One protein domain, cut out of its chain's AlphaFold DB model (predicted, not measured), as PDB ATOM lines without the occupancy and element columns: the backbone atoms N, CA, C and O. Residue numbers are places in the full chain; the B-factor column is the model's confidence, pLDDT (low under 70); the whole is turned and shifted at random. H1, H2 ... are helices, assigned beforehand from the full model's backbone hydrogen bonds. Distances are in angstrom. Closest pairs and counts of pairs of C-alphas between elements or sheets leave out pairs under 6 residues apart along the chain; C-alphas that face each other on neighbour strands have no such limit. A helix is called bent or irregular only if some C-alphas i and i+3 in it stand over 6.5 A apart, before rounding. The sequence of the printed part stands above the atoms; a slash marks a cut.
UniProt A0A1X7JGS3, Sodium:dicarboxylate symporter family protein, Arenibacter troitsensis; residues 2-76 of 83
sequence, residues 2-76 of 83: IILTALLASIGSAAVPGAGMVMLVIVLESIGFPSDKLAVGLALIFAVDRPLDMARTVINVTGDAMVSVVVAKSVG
ATOM      1  N   ILE A   2      36.590  19.335  -9.739       83.12
ATOM      2  CA  ILE A   2      36.631  18.280 -10.780       83.12
ATOM      3  C   ILE A   2      35.766  17.050 -10.458       83.12
ATOM      4  O   ILE A   2      34.960  16.644 -11.280       83.12
ATOM      5  N   ILE A   3      35.897  16.469  -9.261       86.38
ATOM      6  CA  ILE A   3      35.134  15.261  -8.886       86.38
ATOM      7  C   ILE A   3      33.625  15.545  -8.857       86.38
ATOM      8  O   ILE A   3      32.832  14.743  -9.336       86.38
ATOM      9  N   LEU A   4      33.230  16.705  -8.326       87.25
ATOM     10  CA  LEU A   4      31.827  17.097  -8.230       87.25
ATOM     11  C   LEU A   4      31.230  17.401  -9.613       87.25
ATOM     12  O   LEU A   4      30.124  16.958  -9.902       87.25
ATOM     13  N   THR A   5      31.954  18.120 -10.475       86.38
ATOM     14  CA  THR A   5      31.496  18.416 -11.842       86.38
ATOM     15  C   THR A   5      31.438  17.157 -12.696       86.38
ATOM     16  O   THR A   5      30.455  16.962 -13.402       86.38
ATOM     17  N   ALA A   6      32.420  16.259 -12.572       85.19
ATOM     18  CA  ALA A   6      32.407  14.960 -13.239       85.19
ATOM     19  C   ALA A   6      31.231  14.084 -12.778       85.19
ATOM     20  O   ALA A   6      30.561  13.480 -13.612       85.19
ATOM     21  N   LEU A   7      30.930  14.057 -11.474       87.12
ATOM     22  CA  LEU A   7      29.777  13.331 -10.935       87.12
ATOM     23  C   LEU A   7      28.459  13.863 -11.511       87.12
ATOM     24  O   LEU A   7      27.648  13.088 -12.011       87.12
ATOM     25  N   LEU A   8      28.254  15.182 -11.473       86.12
ATOM     26  CA  LEU A   8      27.033  15.808 -11.990       86.12
ATOM     27  C   LEU A   8      26.885  15.610 -13.503       86.12
ATOM     28  O   LEU A   8      25.800  15.276 -13.976       86.12
ATOM     29  N   ALA A   9      27.977  15.750 -14.257       84.00
ATOM     30  CA  ALA A   9      27.988  15.477 -15.689       84.00
ATOM     31  C   ALA A   9      27.691  13.997 -15.995       84.00
ATOM     32  O   ALA A   9      27.012  13.698 -16.975       84.00
ATOM     33  N   SER A  10      28.135  13.071 -15.137       82.31
ATOM     34  CA  SER A  10      27.837  11.641 -15.272       82.31
ATOM     35  C   SER A  10      26.367  11.305 -15.079       82.31
ATOM     36  O   SER A  10      25.875  10.417 -15.767       82.31
ATOM     37  N   ILE A  11      25.658  12.001 -14.191       83.94
ATOM     38  CA  ILE A  11      24.213  11.798 -13.997       83.94
ATOM     39  C   ILE A  11      23.430  12.250 -15.240       83.94
ATOM     40  O   ILE A  11      22.451  11.616 -15.620       83.94
ATOM     41  N   GLY A  12      23.860  13.341 -15.882       77.00
ATOM     42  CA  GLY A  12      23.191  13.909 -17.058       77.00
ATOM     43  C   GLY A  12      23.507  13.221 -18.390       77.00
ATOM     44  O   GLY A  12      22.912  13.574 -19.407       77.00
ATOM     45  N   SER A  13      24.441  12.269 -18.421       75.88
ATOM     46  CA  SER A  13      24.863  11.609 -19.656       75.88
ATOM     47  C   SER A  13      23.996  10.389 -19.966       75.88
ATOM     48  O   SER A  13      23.934   9.449 -19.179       75.88
ATOM     49  N   ALA A  14      23.395  10.345 -21.157       71.12
ATOM     50  CA  ALA A  14      22.778   9.121 -21.664       71.12
ATOM     51  C   ALA A  14      23.842   8.030 -21.906       71.12
ATOM     52  O   ALA A  14      24.990   8.335 -22.243       71.12
ATOM     53  N   ALA A  15      23.459   6.758 -21.761       70.06
ATOM     54  CA  ALA A  15      24.323   5.619 -22.063       70.06
ATOM     55  C   ALA A  15      24.448   5.438 -23.587       70.06
ATOM     56  O   ALA A  15      23.687   4.697 -24.204       70.06
ATOM     57  N   VAL A  16      25.393   6.154 -24.199       82.00
ATOM     58  CA  VAL A  16      25.716   6.059 -25.630       82.00
ATOM     59  C   VAL A  16      27.229   5.924 -25.829       82.00
ATOM     60  O   VAL A  16      27.989   6.524 -25.064       82.00
ATOM     61  N   PRO A  17      27.691   5.174 -26.847       80.38
ATOM     62  CA  PRO A  17      29.116   5.093 -27.161       80.38
ATOM     63  C   PRO A  17      29.718   6.482 -27.410       80.38
ATOM     64  O   PRO A  17      29.152   7.281 -28.157       80.38
ATOM     65  N   GLY A  18      30.869   6.768 -26.802       77.75
ATOM     66  CA  GLY A  18      31.566   8.054 -26.933       77.75
ATOM     67  C   GLY A  18      31.024   9.188 -26.054       77.75
ATOM     68  O   GLY A  18      31.523  10.312 -26.130       77.75
ATOM     69  N   ALA A  19      30.057   8.917 -25.168       81.81
ATOM     70  CA  ALA A  19      29.587   9.880 -24.165       81.81
ATOM     71  C   ALA A  19      30.725  10.404 -23.266       81.81
ATOM     72  O   ALA A  19      30.687  11.535 -22.770       81.81
ATOM     73  N   GLY A  20      31.775   9.598 -23.081       82.25
ATOM     74  CA  GLY A  20      32.914   9.959 -22.255       82.25
ATOM     75  C   GLY A  20      33.721  11.159 -22.741       82.25
ATOM     76  O   GLY A  20      34.215  11.911 -21.900       82.25
ATOM     77  N   MET A  21      33.797  11.387 -24.053       85.38
ATOM     78  CA  MET A  21      34.475  12.559 -24.616       85.38
ATOM     79  C   MET A  21      33.700  13.851 -24.372       85.38
ATOM     80  O   MET A  21      34.296  14.873 -24.037       85.38
ATOM     81  N   VAL A  22      32.371  13.807 -24.482       84.81
ATOM     82  CA  VAL A  22      31.508  14.971 -24.224       84.81
ATOM     83  C   VAL A  22      31.629  15.404 -22.763       84.81
ATOM     84  O   VAL A  22      31.810  16.583 -22.469       84.81
ATOM     85  N   MET A  23      31.621  14.442 -21.839       85.88
ATOM     86  CA  MET A  23      31.827  14.703 -20.414       85.88
ATOM     87  C   MET A  23      33.210  15.304 -20.123       85.88
ATOM     88  O   MET A  23      33.325  16.213 -19.302       85.88
ATOM     89  N   LEU A  24      34.257  14.820 -20.800       85.62
ATOM     90  CA  LEU A  24      35.615  15.340 -20.641       85.62
ATOM     91  C   LEU A  24      35.710  16.817 -21.046       85.62
ATOM     92  O   LEU A  24      36.339  17.593 -20.330       85.62
ATOM     93  N   VAL A  25      35.049  17.218 -22.137       87.38
ATOM     94  CA  VAL A  25      34.986  18.626 -22.571       87.38
ATOM     95  C   VAL A  25      34.362  19.498 -21.481       87.38
ATOM     96  O   VAL A  25      34.986  20.460 -21.043       87.38
ATOM     97  N   ILE A  26      33.196  19.099 -20.961       86.38
ATOM     98  CA  ILE A  26      32.476  19.839 -19.910       86.38
ATOM     99  C   ILE A  26      33.344  20.007 -18.652       86.38
ATOM    100  O   ILE A  26      33.388  21.081 -18.046       86.38
ATOM    101  N   VAL A  27      34.063  18.959 -18.243       86.62
ATOM    102  CA  VAL A  27      34.927  19.009 -17.053       86.62
ATOM    103  C   VAL A  27      36.135  19.922 -17.276       86.62
ATOM    104  O   VAL A  27      36.459  20.709 -16.385       86.62
ATOM    105  N   LEU A  28      36.783  19.859 -18.442       87.44
ATOM    106  CA  LEU A  28      37.929  20.715 -18.772       87.44
ATOM    107  C   LEU A  28      37.530  22.195 -18.878       87.44
ATOM    108  O   LEU A  28      38.236  23.059 -18.357       87.44
ATOM    109  N   GLU A  29      36.373  22.492 -19.465       85.94
ATOM    110  CA  GLU A  29      35.812  23.847 -19.494       85.94
ATOM    111  C   GLU A  29      35.501  24.357 -18.080       85.94
ATOM    112  O   GLU A  29      35.826  25.497 -17.748       85.94
ATOM    113  N   SER A  30      34.972  23.497 -17.196       84.31
ATOM    114  CA  SER A  30      34.629  23.876 -15.814       84.31
ATOM    115  C   SER A  30      35.823  24.293 -14.947       84.31
ATOM    116  O   SER A  30      35.638  24.960 -13.930       84.31
ATOM    117  N   ILE A  31      37.046  23.906 -15.330       87.31
ATOM    118  CA  ILE A  31      38.288  24.295 -14.642       87.31
ATOM    119  C   ILE A  31      39.063  25.398 -15.373       87.31
ATOM    120  O   ILE A  31      40.168  25.735 -14.953       87.31
ATOM    121  N   GLY A  32      38.507  25.955 -16.453       85.00
ATOM    122  CA  GLY A  32      39.151  27.005 -17.243       85.00
ATOM    123  C   GLY A  32      40.334  26.506 -18.073       85.00
ATOM    124  O   GLY A  32      41.314  27.235 -18.234       85.00
ATOM    125  N   PHE A  33      40.284  25.264 -18.571       87.56
ATOM    126  CA  PHE A  33      41.329  24.753 -19.456       87.56
ATOM    127  C   PHE A  33      41.457  25.643 -20.710       87.56
ATOM    128  O   PHE A  33      40.431  26.033 -21.272       87.56
ATOM    129  N   PRO A  34      42.682  25.963 -21.176       88.81
ATOM    130  CA  PRO A  34      42.874  26.847 -22.322       88.81
ATOM    131  C   PRO A  34      42.163  26.325 -23.578       88.81
ATOM    132  O   PRO A  34      42.429  25.212 -24.044       88.81
ATOM    133  N   SER A  35      41.246  27.127 -24.124       83.25
ATOM    134  CA  SER A  35      40.396  26.742 -25.259       83.25
ATOM    135  C   SER A  35      41.195  26.506 -26.543       83.25
ATOM    136  O   SER A  35      40.843  25.636 -27.337       83.25
ATOM    137  N   ASP A  36      42.320  27.201 -26.705       87.69
ATOM    138  CA  ASP A  36      43.292  27.029 -27.790       87.69
ATOM    139  C   ASP A  36      43.989  25.657 -27.762       87.69
ATOM    140  O   ASP A  36      44.411  25.153 -28.802       87.69
ATOM    141  N   LYS A  37      44.082  25.018 -26.588       86.69
ATOM    142  CA  LYS A  37      44.741  23.712 -26.399       86.69
ATOM    143  C   LYS A  37      43.764  22.552 -26.257       86.69
ATOM    144  O   LYS A  37      44.189  21.397 -26.305       86.69
ATOM    145  N   LEU A  38      42.475  22.835 -26.082       86.12
ATOM    146  CA  LEU A  38      41.445  21.832 -25.809       86.12
ATOM    147  C   LEU A  38      41.345  20.803 -26.941       86.12
ATOM    148  O   LEU A  38      41.388  19.603 -26.685       86.12
ATOM    149  N   ALA A  39      41.331  21.257 -28.195       85.31
ATOM    150  CA  ALA A  39      41.273  20.371 -29.358       85.31
ATOM    151  C   ALA A  39      42.490  19.431 -29.455       85.31
ATOM    152  O   ALA A  39      42.334  18.238 -29.712       85.31
ATOM    153  N   VAL A  40      43.699  19.946 -29.196       87.56
ATOM    154  CA  VAL A  40      44.935  19.147 -29.217       87.56
ATOM    155  C   VAL A  40      44.941  18.131 -28.072       87.56
ATOM    156  O   VAL A  40      45.285  16.971 -28.282       87.56
ATOM    157  N   GLY A  41      44.508  18.535 -26.874       86.06
ATOM    158  CA  GLY A  41      44.398  17.644 -25.717       86.06
ATOM    159  C   GLY A  41      43.420  16.489 -25.944       86.06
ATOM    160  O   GLY A  41      43.750  15.341 -25.655       86.06
ATOM    161  N   LEU A  42      42.249  16.767 -26.521       88.06
ATOM    162  CA  LEU A  42      41.270  15.731 -26.868       88.06
ATOM    163  C   LEU A  42      41.789  14.792 -27.963       88.06
ATOM    164  O   LEU A  42      41.611  13.580 -27.859       88.06
ATOM    165  N   ALA A  43      42.485  15.321 -28.973       87.25
ATOM    166  CA  ALA A  43      43.073  14.514 -30.041       87.25
ATOM    167  C   ALA A  43      44.097  13.490 -29.514       87.25
ATOM    168  O   ALA A  43      44.151  12.369 -30.013       87.25
ATOM    169  N   LEU A  44      44.860  13.838 -28.472       87.94
ATOM    170  CA  LEU A  44      45.798  12.915 -27.820       87.94
ATOM    171  C   LEU A  44      45.088  11.755 -27.102       87.94
ATOM    172  O   LEU A  44      45.620  10.649 -27.039       87.94
ATOM    173  N   ILE A  45      43.888  11.996 -26.571       86.69
ATOM    174  CA  ILE A  45      43.102  11.004 -25.820       86.69
ATOM    175  C   ILE A  45      42.226  10.161 -26.761       86.69
ATOM    176  O   ILE A  45      41.855   9.038 -26.426       86.69
ATOM    177  N   PHE A  46      41.958  10.648 -27.972       86.69
ATOM    178  CA  PHE A  46      41.074  10.003 -28.945       86.69
ATOM    179  C   PHE A  46      41.432   8.537 -29.232       86.69
ATOM    180  O   PHE A  46      40.550   7.688 -29.345       86.69
ATOM    181  N   ALA A  47      42.729   8.217 -29.300       86.69
ATOM    182  CA  ALA A  47      43.197   6.855 -29.559       86.69
ATOM    183  C   ALA A  47      42.833   5.865 -28.436       86.69
ATOM    184  O   ALA A  47      42.600   4.686 -28.704       86.69
ATOM    185  N   VAL A  48      42.772   6.333 -27.186       89.31
ATOM    186  CA  VAL A  48      42.453   5.501 -26.013       89.31
ATOM    187  C   VAL A  48      40.989   5.599 -25.591       89.31
ATOM    188  O   VAL A  48      40.543   4.794 -24.775       89.31
ATOM    189  N   ASP A  49      40.225   6.533 -26.163       88.12
ATOM    190  CA  ASP A  49      38.822   6.760 -25.815       88.12
ATOM    191  C   ASP A  49      37.983   5.486 -25.956       88.12
ATOM    192  O   ASP A  49      37.284   5.107 -25.025       88.12
ATOM    193  N   ARG A  50      38.121   4.743 -27.060       88.06
ATOM    194  CA  ARG A  50      37.294   3.548 -27.309       88.06
ATOM    195  C   ARG A  50      37.509   2.412 -26.300       88.06
ATOM    196  O   ARG A  50      36.515   1.926 -25.762       88.06
ATOM    197  N   PRO A  51      38.747   1.976 -25.997       91.19
ATOM    198  CA  PRO A  51      38.982   1.025 -24.910       91.19
ATOM    199  C   PRO A  51      38.458   1.509 -23.552       91.19
ATOM    200  O   PRO A  51      37.862   0.730 -22.807       91.19
ATOM    201  N   LEU A  52      38.660   2.792 -23.235       90.94
ATOM    202  CA  LEU A  52      38.244   3.374 -21.959       90.94
ATOM    203  C   LEU A  52      36.721   3.503 -21.838       90.94
ATOM    204  O   LEU A  52      36.182   3.312 -20.750       90.94
ATOM    205  N   ASP A  53      36.028   3.800 -22.934       89.88
ATOM    206  CA  ASP A  53      34.569   3.877 -23.000       89.88
ATOM    207  C   ASP A  53      33.947   2.504 -22.728       89.88
ATOM    208  O   ASP A  53      33.104   2.372 -21.844       89.88
ATOM    209  N   MET A  54      34.464   1.447 -23.368       92.62
ATOM    210  CA  MET A  54      34.018   0.075 -23.096       92.62
ATOM    211  C   MET A  54      34.244  -0.327 -21.634       92.62
ATOM    212  O   MET A  54      33.338  -0.864 -20.995       92.62
ATOM    213  N   ALA A  55      35.427  -0.044 -21.078       92.25
ATOM    214  CA  ALA A  55      35.722  -0.337 -19.675       92.25
ATOM    215  C   ALA A  55      34.759   0.395 -18.726       92.25
ATOM    216  O   ALA A  55      34.268  -0.182 -17.757       92.25
ATOM    217  N   ARG A  56      34.436   1.654 -19.038       90.25
ATOM    218  CA  ARG A  56      33.473   2.456 -18.280       90.25
ATOM    219  C   ARG A  56      32.069   1.869 -18.342       90.25
ATOM    220  O   ARG A  56      31.424   1.766 -17.302       90.25
ATOM    221  N   THR A  57      31.604   1.442 -19.516       90.44
ATOM    222  CA  THR A  57      30.303   0.773 -19.652       90.44
ATOM    223  C   THR A  57      30.234  -0.478 -18.778       90.44
ATOM    224  O   THR A  57      29.255  -0.658 -18.058       90.44
ATOM    225  N   VAL A  58      31.283  -1.309 -18.776       93.69
ATOM    226  CA  VAL A  58      31.336  -2.531 -17.952       93.69
ATOM    227  C   VAL A  58      31.227  -2.210 -16.462       93.69
ATOM    228  O   VAL A  58      30.441  -2.841 -15.754       93.69
ATOM    229  N   ILE A  59      31.984  -1.222 -15.981       93.12
ATOM    230  CA  ILE A  59      31.969  -0.828 -14.566       93.12
ATOM    231  C   ILE A  59      30.595  -0.278 -14.170       93.12
ATOM    232  O   ILE A  59      30.071  -0.671 -13.129       93.12
ATOM    233  N   ASN A  60      29.987   0.562 -15.010       89.50
ATOM    234  CA  ASN A  60      28.671   1.142 -14.736       89.50
ATOM    235  C   ASN A  60      27.585   0.060 -14.644       89.50
ATOM    236  O   ASN A  60      26.877  -0.006 -13.644       89.50
ATOM    237  N   VAL A  61      27.521  -0.853 -15.620       92.12
ATOM    238  CA  VAL A  61      26.545  -1.960 -15.609       92.12
ATOM    239  C   VAL A  61      26.763  -2.885 -14.407       92.12
ATOM    240  O   VAL A  61      25.805  -3.332 -13.777       92.12
ATOM    241  N   THR A  62      28.020  -3.154 -14.044       95.56
ATOM    242  CA  THR A  62      28.345  -3.972 -12.864       95.56
ATOM    243  C   THR A  62      27.896  -3.289 -11.568       95.56
ATOM    244  O   THR A  62      27.364  -3.949 -10.675       95.56
ATOM    245  N   GLY A  63      28.074  -1.968 -11.468       94.50
ATOM    246  CA  GLY A  63      27.580  -1.157 -10.356       94.50
ATOM    247  C   GLY A  63      26.059  -1.208 -10.234       94.50
ATOM    248  O   GLY A  63      25.550  -1.506  -9.154       94.50
ATOM    249  N   ASP A  64      25.338  -1.016 -11.339       92.75
ATOM    250  CA  ASP A  64      23.871  -1.075 -11.369       92.75
ATOM    251  C   ASP A  64      23.350  -2.450 -10.935       92.75
ATOM    252  O   ASP A  64      22.409  -2.544 -10.141       92.75
ATOM    253  N   ALA A  65      23.993  -3.529 -11.389       95.19
ATOM    254  CA  ALA A  65      23.655  -4.889 -10.976       95.19
ATOM    255  C   ALA A  65      23.904  -5.109  -9.474       95.19
ATOM    256  O   ALA A  65      23.055  -5.667  -8.777       95.19
ATOM    257  N   MET A  66      25.040  -4.633  -8.954       96.75
ATOM    258  CA  MET A  66      25.373  -4.717  -7.531       96.75
ATOM    259  C   MET A  66      24.355  -3.961  -6.674       96.75
ATOM    260  O   MET A  66      23.806  -4.537  -5.733       96.75
ATOM    261  N   VAL A  67      24.045  -2.707  -7.020       95.62
ATOM    262  CA  VAL A  67      23.052  -1.899  -6.298       95.62
ATOM    263  C   VAL A  67      21.679  -2.556  -6.369       95.62
ATOM    264  O   VAL A  67      21.009  -2.659  -5.344       95.62
ATOM    265  N   SER A  68      21.284  -3.075  -7.532       94.56
ATOM    266  CA  SER A  68      20.014  -3.793  -7.694       94.56
ATOM    267  C   SER A  68      19.909  -4.989  -6.743       94.56
ATOM    268  O   SER A  68      18.894  -5.150  -6.067       94.56
ATOM    269  N   VAL A  69      20.973  -5.789  -6.613       95.19
ATOM    270  CA  VAL A  69      21.034  -6.925  -5.671       95.19
ATOM    271  C   VAL A  69      20.986  -6.457  -4.216       95.19
ATOM    272  O   VAL A  69      20.258  -7.035  -3.406       95.19
ATOM    273  N   VAL A  70      21.736  -5.409  -3.865       96.69
ATOM    274  CA  VAL A  70      21.759  -4.849  -2.504       96.69
ATOM    275  C   VAL A  70      20.382  -4.323  -2.106       96.69
ATOM    276  O   VAL A  70      19.892  -4.664  -1.028       96.69
ATOM    277  N   VAL A  71      19.732  -3.556  -2.983       96.62
ATOM    278  CA  VAL A  71      18.384  -3.019  -2.764       96.62
ATOM    279  C   VAL A  71      17.369  -4.153  -2.673       96.62
ATOM    280  O   VAL A  71      16.593  -4.204  -1.723       96.62
ATOM    281  N   ALA A  72      17.403  -5.117  -3.598       94.81
ATOM    282  CA  ALA A  72      16.503  -6.265  -3.557       94.81
ATOM    283  C   ALA A  72      16.652  -7.053  -2.246       94.81
ATOM    284  O   ALA A  72      15.654  -7.457  -1.649       94.81
ATOM    285  N   LYS A  73      17.877  -7.219  -1.736       94.62
ATOM    286  CA  LYS A  73      18.118  -7.833  -0.425       94.62
ATOM    287  C   LYS A  73      17.563  -6.985   0.720       94.62
ATOM    288  O   LYS A  73      16.943  -7.547   1.620       94.62
ATOM    289  N   SER A  74      17.751  -5.663   0.699       96.38
ATOM    290  CA  SER A  74      17.296  -4.778   1.783       96.38
ATOM    291  C   SER A  74      15.776  -4.708   1.907       96.38
ATOM    292  O   SER A  74      15.272  -4.499   3.005       96.38
ATOM    293  N   VAL A  75      15.042  -4.909   0.807       95.56
ATOM    294  CA  VAL A  75      13.567  -4.966   0.811       95.56
ATOM    295  C   VAL A  75      13.010  -6.399   0.837       95.56
ATOM    296  O   VAL A  75      11.811  -6.592   0.655       95.56
ATOM    297  N   GLY A  76      13.860  -7.415   1.041       91.56
ATOM    298  CA  GLY A  76      13.445  -8.822   1.115       91.56
ATOM    299  C   GLY A  76      12.952  -9.428  -0.208       91.56
ATOM    300  O   GLY A  76      12.298 -10.464  -0.194       91.56
TER     301      GLY A  76
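Overview. This is residues 2 to 76 of the 83 residues of the protein "Sodium:dicarboxylate symporter family protein" of Arenibacter troitsensis (UniProt A0A1X7JGS3). One long helix, H3, is kinked like an elbow, and the short helix H2 sits within the bend; H1 packs on the side of H2 as its hairpin partner, away from H3. Beyond this body the far end of H3 sticks out as a free arm, residues 61 to 76, of which 61 to 74 belong to H3, and this arm makes much of the length. The printed part has 75 residues with three named helices, in the order H1, H2, H3, and no named strand; the class is all helix. The whole is loose, with a radius of gyration of the C-alphas of 15.5 A, and the C-alphas span 55 by 24 by 16 A.

Arrangement. Start at Ile 2, where H1 begins and runs to Ile 11. A short link, residues 12 to 18, leads to H2, residues 19 to 30. H1 and H2 form a helical hairpin: they touch, and their closest C-alphas, those of Ala 6 and Val 27, are 6.1 A apart. Their lines stand at a steep tilt of 40 degrees and run opposite ways. After a tight link, residues 31 to 34, comes H3, residues 35 to 74. H3 touches H2 with residues 35 to 53 alone, and their closest C-alphas, those of Gly 20 and Asp 53, are 6.3 A apart. H2 and H3 run opposite ways at a steep tilt of 66 degrees, though the line of H3 is a rough one. H1 and H3 stay apart. In H1 and H2 every O i to N i+4 pair is within hydrogen-bond range; in H3 it is 30 of 36.

Along the chain. Find C-alpha 2 at (36.631, 18.280, -10.780); from there H1 runs 14.4 A to C-alpha 11. H2 measures 17.1 A from C-alpha 19 to C-alpha 30. Find C-alpha 35 at (40.396, 26.742, -25.259), where H3 begins. H3 is irregular: C-alphas 36 and 39 are 7.1 A apart. Near residue 48, whose C-alpha is at (42.453, 5.501, -26.013), look for its kink of 70 degrees. From its first to its last C-alpha H3 measures 47.5 A, ending at C-alpha 74 at (17.296, -4.778, 1.783).

Size, cuts and confidence. The two C-alphas farthest apart are those of Asp 36 and Gly 76, at 54.9 A. Without residues 61 to 76, which stand free, the body of 59 residues spans 33 by 26 by 15 A. The printed part has no cut, and neither link is long. The mean pLDDT of the printed part is 87.8, and no printed residue is under 70.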